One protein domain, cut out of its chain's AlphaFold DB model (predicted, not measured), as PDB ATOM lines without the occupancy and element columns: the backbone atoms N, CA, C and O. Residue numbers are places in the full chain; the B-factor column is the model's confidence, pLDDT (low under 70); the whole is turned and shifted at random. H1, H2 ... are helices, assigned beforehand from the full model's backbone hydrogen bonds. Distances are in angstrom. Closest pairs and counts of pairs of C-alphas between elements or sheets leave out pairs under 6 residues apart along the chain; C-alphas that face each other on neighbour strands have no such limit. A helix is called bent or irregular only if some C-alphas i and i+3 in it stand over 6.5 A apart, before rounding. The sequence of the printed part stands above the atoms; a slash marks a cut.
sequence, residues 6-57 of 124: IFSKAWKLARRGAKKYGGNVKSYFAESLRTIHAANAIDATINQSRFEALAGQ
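What this domain is: This is residues 6 to 57 of the 124 residues of an uncharacterized protein of Raoultella ornithinolytica (UniProt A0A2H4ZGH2). A shorter helix, H1, folds over through a tight turn into a much longer one, H2, and packs at a steep angle on residues 25 to 37 of H2; residues 41 to 57, of which 41 to 55 belong to H2, stand free and stick out as a long arm. The 52 printed residues, with two named helices and no named strand, are all helix in class. The whole is an extended rod of 52 by 16 by 13 A, with a radius of gyration of the C-alphas of 15.5 A.

How they stand to each other: H1, residues 6 to 21, and H2, residues 25 to 55, touch, H2 with residues 25 to 37 alone. Their closest C-alphas, those of Ala 10 and Ser 32, are 4.8 A apart. They run opposite ways at a steep tilt of 52 degrees. H2 has a kink of 31 degrees near residue 32 and is irregular, with C-alphas 27 and 30 at 7.0 A. Every O i to N i+4 pair is within hydrogen-bond range in H1, and 25 of 27 in H2.

Where its parts are: H1 begins at C-alpha 6 (-37.988, -11.302, 74.512) and measures 22.3 A. H2 measures 43.7 A and ends at C-alpha 55 (-15.930, -17.212, 55.873).

The domain as a whole: The C-alphas of Gly 23 and Gln 57, the two farthest apart, are 51.8 A apart. The printed part has no cut, and the link from H1 to H2 is tight. Residues 42 to 57 have pLDDT under 70.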
ATOM      1  N   ILE A   6     -37.231 -12.180  75.420       84.19
ATOM      2  CA  ILE A   6     -37.988 -11.302  74.512       84.19
ATOM      3  C   ILE A   6     -39.145 -10.638  75.256       84.19
ATOM      4  O   ILE A   6     -39.254  -9.413  75.266       84.19
ATOM      5  N   PHE A   7     -39.950 -11.434  75.961       88.69
ATOM      6  CA  PHE A   7     -41.073 -10.936  76.751       88.69
ATOM      7  C   PHE A   7     -40.600 -10.024  77.884       88.69
ATOM      8  O   PHE A   7     -41.177  -8.960  78.098       88.69
ATOM      9  N   SER A   8     -39.506 -10.373  78.567       91.06
ATOM     10  CA  SER A   8     -38.934  -9.518  79.613       91.06
ATOM     11  C   SER A   8     -38.434  -8.175  79.069       91.06
ATOM     12  O   SER A   8     -38.638  -7.142  79.710       91.06
ATOM     13  N   LYS A   9     -37.791  -8.160  77.894       88.19
ATOM     14  CA  LYS A   9     -37.340  -6.925  77.231       88.19
ATOM     15  C   LYS A   9     -38.527  -6.073  76.768       88.19
ATOM     16  O   LYS A   9     -38.553  -4.880  77.059       88.19
ATOM     17  N   ALA A  10     -39.528  -6.686  76.140       89.50
ATOM     18  CA  ALA A  10     -40.729  -5.992  75.682       89.50
ATOM     19  C   ALA A  10     -41.530  -5.407  76.851       89.50
ATOM     20  O   ALA A  10     -41.981  -4.269  76.790       89.50
ATOM     21  N   TRP A  11     -41.628  -6.133  77.967       91.94
ATOM     22  CA  TRP A  11     -42.309  -5.650  79.168       91.94
ATOM     23  C   TRP A  11     -41.596  -4.439  79.776       91.94
ATOM     24  O   TRP A  11     -42.230  -3.456  80.160       91.94
ATOM     25  N   LYS A  12     -40.258  -4.466  79.820       92.19
ATOM     26  CA  LYS A  12     -39.453  -3.316  80.257       92.19
ATOM     27  C   LYS A  12     -39.645  -2.107  79.338       92.19
ATOM     28  O   LYS A  12     -39.766  -0.992  79.842       92.19
ATOM     29  N   LEU A  13     -39.689  -2.318  78.022       90.75
ATOM     30  CA  LEU A  13     -39.904  -1.254  77.041       90.75
ATOM     31  C   LEU A  13     -41.308  -0.640  77.176       90.75
ATOM     32  O   LEU A  13     -41.429   0.579  77.289       90.75
ATOM     33  N   ALA A  14     -42.339  -1.471  77.325       92.44
ATOM     34  CA  ALA A  14     -43.718  -1.033  77.524       92.44
ATOM     35  C   ALA A  14     -43.889  -0.206  78.809       92.44
ATOM     36  O   ALA A  14     -44.562   0.825  78.813       92.44
ATOM     37  N   ARG A  15     -43.220  -0.610  79.901       94.88
ATOM     38  CA  ARG A  15     -43.200   0.155  81.161       94.88
ATOM     39  C   ARG A  15     -42.558   1.529  80.997       94.88
ATOM     40  O   ARG A  15     -43.025   2.489  81.606       94.88
ATOM     41  N   ARG A  16     -41.499   1.633  80.191       91.31
ATOM     42  CA  ARG A  16     -40.859   2.921  79.880       91.31
ATOM     43  C   ARG A  16     -41.774   3.807  79.038       91.31
ATOM     44  O   ARG A  16     -41.871   4.990  79.341       91.31
ATOM     45  N   GLY A  17     -42.471   3.234  78.053       89.19
ATOM     46  CA  GLY A  17     -43.460   3.943  77.235       89.19
ATOM     47  C   GLY A  17     -44.577   4.547  78.084       89.19
ATOM     48  O   GLY A  17     -44.756   5.761  78.080       89.19
ATOM     49  N   ALA A  18     -45.230   3.728  78.914       93.81
ATOM     50  CA  ALA A  18     -46.286   4.190  79.816       93.81
ATOM     51  C   ALA A  18     -45.802   5.263  80.809       93.81
ATOM     52  O   ALA A  18     -46.507   6.235  81.057       93.81
ATOM     53  N   LYS A  19     -44.577   5.131  81.344       93.44
ATOM     54  CA  LYS A  19     -43.993   6.137  82.248       93.44
ATOM     55  C   LYS A  19     -43.733   7.477  81.548       93.44
ATOM     56  O   LYS A  19     -43.845   8.515  82.188       93.44
ATOM     57  N   LYS A  20     -43.330   7.455  80.275       92.50
ATOM     58  CA  LYS A  20     -42.902   8.650  79.534       92.50
ATOM     59  C   LYS A  20     -44.057   9.382  78.851       92.50
ATOM     60  O   LYS A  20     -44.026  10.603  78.784       92.50
ATOM     61  N   TYR A  21     -45.047   8.646  78.355       92.56
ATOM     62  CA  TYR A  21     -46.127   9.186  77.524       92.56
ATOM     63  C   TYR A  21     -47.518   9.059  78.171       92.56
ATOM     64  O   TYR A  21     -48.508   9.472  77.578       92.56
ATOM     65  N   GLY A  22     -47.606   8.516  79.392       87.44
ATOM     66  CA  GLY A  22     -48.870   8.270  80.091       87.44
ATOM     67  C   GLY A  22     -49.607   7.018  79.593       87.44
ATOM     68  O   GLY A  22     -49.218   6.391  78.606       87.44
ATOM     69  N   GLY A  23     -50.674   6.615  80.289       89.12
ATOM     70  CA  GLY A  23     -51.477   5.427  79.953       89.12
ATOM     71  C   GLY A  23     -51.019   4.123  80.626       89.12
ATOM     72  O   GLY A  23     -50.241   4.127  81.580       89.12
ATOM     73  N   ASN A  24     -51.533   2.979  80.157       91.62
ATOM     74  CA  ASN A  24     -51.308   1.664  80.776       91.62
ATOM     75  C   ASN A  24     -50.195   0.881  80.059       91.62
ATOM     76  O   ASN A  24     -50.206   0.750  78.846       91.62
ATOM     77  N   VAL A  25     -49.281   0.250  80.798       89.38
ATOM     78  CA  VAL A  25     -48.228  -0.641  80.264       89.38
ATOM     79  C   VAL A  25     -48.767  -1.650  79.240       89.38
ATOM     80  O   VAL A  25     -48.117  -1.904  78.227       89.38
ATOM     81  N   LYS A  26     -49.966  -2.202  79.472       91.56
ATOM     82  CA  LYS A  26     -50.591  -3.175  78.563       91.56
ATOM     83  C   LYS A  26     -50.853  -2.605  77.164       91.56
ATOM     84  O   LYS A  26     -50.683  -3.342  76.199       91.56
ATOM     85  N   SER A  27     -51.199  -1.318  77.037       90.31
ATOM     86  CA  SER A  27     -51.459  -0.699  75.728       90.31
ATOM     87  C   SER A  27     -50.189  -0.554  74.886       90.31
ATOM     88  O   SER A  27     -50.265  -0.586  73.665       90.31
ATOM     89  N   TYR A  28     -49.016  -0.472  75.520       89.69
ATOM     90  CA  TYR A  28     -47.716  -0.380  74.841       89.69
ATOM     91  C   TYR A  28     -47.056  -1.738  74.587       89.69
ATOM     92  O   TYR A  28     -46.035  -1.810  73.901       89.69
ATOM     93  N   PHE A  29     -47.582  -2.819  75.169       91.38
ATOM     94  CA  PHE A  29     -46.892  -4.106  75.184       91.38
ATOM     95  C   PHE A  29     -46.830  -4.769  73.808       91.38
ATOM     96  O   PHE A  29     -45.773  -5.273  73.434       91.38
ATOM     97  N   ALA A  30     -47.921  -4.716  73.037       91.06
ATOM     98  CA  ALA A  30     -47.951  -5.252  71.677       91.06
ATOM     99  C   ALA A  30     -46.913  -4.561  70.782       91.06
ATOM    100  O   ALA A  30     -46.138  -5.227  70.101       91.06
ATOM    101  N   GLU A  31     -46.836  -3.231  70.859       89.62
ATOM    102  CA  GLU A  31     -45.860  -2.458  70.094       89.62
ATOM    103  C   GLU A  31     -44.430  -2.741  70.558       89.62
ATOM    104  O   GLU A  31     -43.549  -3.021  69.754       89.62
ATOM    105  N   SER A  32     -44.218  -2.816  71.871       90.94
ATOM    106  CA  SER A  32     -42.913  -3.153  72.441       90.94
ATOM    107  C   SER A  32     -42.432  -4.551  72.042       90.94
ATOM    108  O   SER A  32     -41.237  -4.752  71.837       90.94
ATOM    109  N   LEU A  33     -43.340  -5.526  71.928       91.75
ATOM    110  CA  LEU A  33     -43.016  -6.863  71.425       91.75
ATOM    111  C   LEU A  33     -42.578  -6.814  69.961       91.75
ATOM    112  O   LEU A  33     -41.554  -7.414  69.632       91.75
ATOM    113  N   ARG A  34     -43.294  -6.067  69.108       89.94
ATOM    114  CA  ARG A  34     -42.902  -5.864  67.703       89.94
ATOM    115  C   ARG A  34     -41.521  -5.224  67.605       89.94
ATOM    116  O   ARG A  34     -40.673  -5.737  66.881       89.94
ATOM    117  N   THR A  35     -41.256  -4.182  68.393       83.50
ATOM    118  CA  THR A  35     -39.955  -3.498  68.413       83.50
ATOM    119  C   THR A  35     -38.814  -4.435  68.810       83.50
ATOM    120  O   THR A  35     -37.773  -4.453  68.159       83.50
ATOM    121  N   ILE A  36     -38.989  -5.243  69.862       86.94
ATOM    122  CA  ILE A  36     -37.944  -6.177  70.310       86.94
ATOM    123  C   ILE A  36     -37.737  -7.316  69.309       86.94
ATOM    124  O   ILE A  36     -36.601  -7.742  69.101       86.94
ATOM    125  N   HIS A  37     -38.805  -7.812  68.684       82.31
ATOM    126  CA  HIS A  37     -38.690  -8.848  67.663       82.31
ATOM    127  C   HIS A  37     -37.946  -8.335  66.423       82.31
ATOM    128  O   HIS A  37     -37.054  -9.016  65.922       82.31
ATOM    129  N   ALA A  38     -38.254  -7.114  65.978       78.50
ATOM    130  CA  ALA A  38     -37.537  -6.454  64.892       78.50
ATOM    131  C   ALA A  38     -36.051  -6.249  65.231       78.50
ATOM    132  O   ALA A  38     -35.189  -6.588  64.427       78.50
ATOM    133  N   ALA A  39     -35.736  -5.788  66.447       71.00
ATOM    134  CA  ALA A  39     -34.353  -5.616  66.897       71.00
ATOM    135  C   ALA A  39     -33.556  -6.934  66.886       71.00
ATOM    136  O   ALA A  39     -32.432  -6.972  66.397       71.00
ATOM    137  N   ASN A  40     -34.147  -8.037  67.355       78.56
ATOM    138  CA  ASN A  40     -33.470  -9.337  67.343       78.56
ATOM    139  C   ASN A  40     -33.236  -9.878  65.920       78.56
ATOM    140  O   ASN A  40     -32.244 -10.565  65.691       78.56
ATOM    141  N   ALA A  41     -34.140  -9.603  64.973       72.06
ATOM    142  CA  ALA A  41     -33.953  -9.995  63.576       72.06
ATOM    143  C   ALA A  41     -32.776  -9.235  62.934       72.06
ATOM    144  O   ALA A  41     -31.980  -9.823  62.201       72.06
ATOM    145  N   ILE A  42     -32.622  -7.950  63.270       63.44
ATOM    146  CA  ILE A  42     -31.468  -7.134  62.868       63.44
ATOM    147  C   ILE A  42     -30.174  -7.708  63.463       63.44
ATOM    148  O   ILE A  42     -29.221  -7.935  62.723       63.44
ATOM    149  N   ASP A  43     -30.152  -8.027  64.761       62.88
ATOM    150  CA  ASP A  43     -28.981  -8.627  65.422       62.88
ATOM    151  C   ASP A  43     -28.569  -9.964  64.780       62.88
ATOM    152  O   ASP A  43     -27.382 -10.227  64.576       62.88
ATOM    153  N   ALA A  44     -29.541 -10.814  64.435       64.94
ATOM    154  CA  ALA A  44     -29.290 -12.074  63.738       64.94
ATOM    155  C   ALA A  44     -28.675 -11.843  62.348       64.94
ATOM    156  O   ALA A  44     -27.729 -12.533  61.977       64.94
ATOM    157  N   THR A  45     -29.158 -10.829  61.628       61.12
ATOM    158  CA  THR A  45     -28.642 -10.449  60.305       61.12
ATOM    159  C   THR A  45     -27.207  -9.938  60.411       61.12
ATOM    160  O   THR A  45     -26.346 -10.382  59.665       61.12
ATOM    161  N   ILE A  46     -26.910  -9.086  61.398       51.72
ATOM    162  CA  ILE A  46     -25.552  -8.582  61.659       51.72
ATOM    163  C   ILE A  46     -24.585  -9.731  61.956       51.72
ATOM    164  O   ILE A  46     -23.470  -9.755  61.439       51.72
ATOM    165  N   ASN A  47     -24.989 -10.688  62.794       60.00
ATOM    166  CA  ASN A  47     -24.140 -11.830  63.129       60.00
ATOM    167  C   ASN A  47     -23.924 -12.763  61.933       60.00
ATOM    168  O   ASN A  47     -22.820 -13.271  61.763       60.00
ATOM    169  N   GLN A  48     -24.941 -12.934  61.090       62.41
ATOM    170  CA  GLN A  48     -24.826 -13.688  59.849       62.41
ATOM    171  C   GLN A  48     -23.888 -12.988  58.856       62.41
ATOM    172  O   GLN A  48     -22.965 -13.618  58.358       62.41
ATOM    173  N   SER A  49     -24.032 -11.675  58.651       54.62
ATOM    174  CA  SER A  49     -23.123 -10.897  57.799       54.62
ATOM    175  C   SER A  49     -21.687 -10.916  58.317       54.62
ATOM    176  O   SER A  49     -20.756 -10.945  57.524       54.62
ATOM    177  N   ARG A  50     -21.479 -10.939  59.641       58.31
ATOM    178  CA  ARG A  50     -20.149 -11.148  60.237       58.31
ATOM    179  C   ARG A  50     -19.606 -12.534  59.924       58.31
ATOM    180  O   ARG A  50     -18.462 -12.640  59.516       58.31
ATOM    181  N   PHE A  51     -20.406 -13.579  60.109       61.53
ATOM    182  CA  PHE A  51     -20.008 -14.949  59.795       61.53
ATOM    183  C   PHE A  51     -19.658 -15.117  58.309       61.53
ATOM    184  O   PHE A  51     -18.614 -15.668  57.985       61.53
ATOM    185  N   GLU A  52     -20.477 -14.574  57.410       61.09
ATOM    186  CA  GLU A  52     -20.227 -14.565  55.964       61.09
ATOM    187  C   GLU A  52     -18.980 -13.750  55.605       61.09
ATOM    188  O   GLU A  52     -18.168 -14.189  54.792       61.09
ATOM    189  N   ALA A  53     -18.781 -12.601  56.257       55.38
ATOM    190  CA  ALA A  53     -17.579 -11.795  56.082       55.38
ATOM    191  C   ALA A  53     -16.313 -12.499  56.605       55.38
ATOM    192  O   ALA A  53     -15.245 -12.289  56.038       55.38
ATOM    193  N   LEU A  54     -16.421 -13.341  57.641       57.16
ATOM    194  CA  LEU A  54     -15.325 -14.166  58.170       57.16
ATOM    195  C   LEU A  54     -15.038 -15.392  57.288       57.16
ATOM    196  O   LEU A  54     -13.884 -15.773  57.133       57.16
ATOM    197  N   ALA A  55     -16.063 -16.001  56.685       62.19
ATOM    198  CA  ALA A  55     -15.930 -17.212  55.873       62.19
ATOM    199  C   ALA A  55     -15.166 -17.002  54.548       62.19
ATOM    200  O   ALA A  55     -14.687 -17.968  53.960       62.19
ATOM    201  N   GLY A  56     -15.057 -15.760  54.068       60.53
ATOM    202  CA  GLY A  56     -14.406 -15.419  52.798       60.53
ATOM    203  C   GLY A  56     -12.958 -14.930  52.901       60.53
ATOM    204  O   GLY A  56     -12.464 -14.374  51.923       60.53
ATOM    205  N   GLN A  57     -12.298 -15.045  54.059       61.72
ATOM    206  CA  GLN A  57     -11.049 -14.322  54.329       61.72
ATOM    207  C   GLN A  57      -9.887 -15.218  54.784       61.72
ATOM    208  O   GLN A  57     -10.124 -16.246  55.421       61.72
TER     209      GLN A  57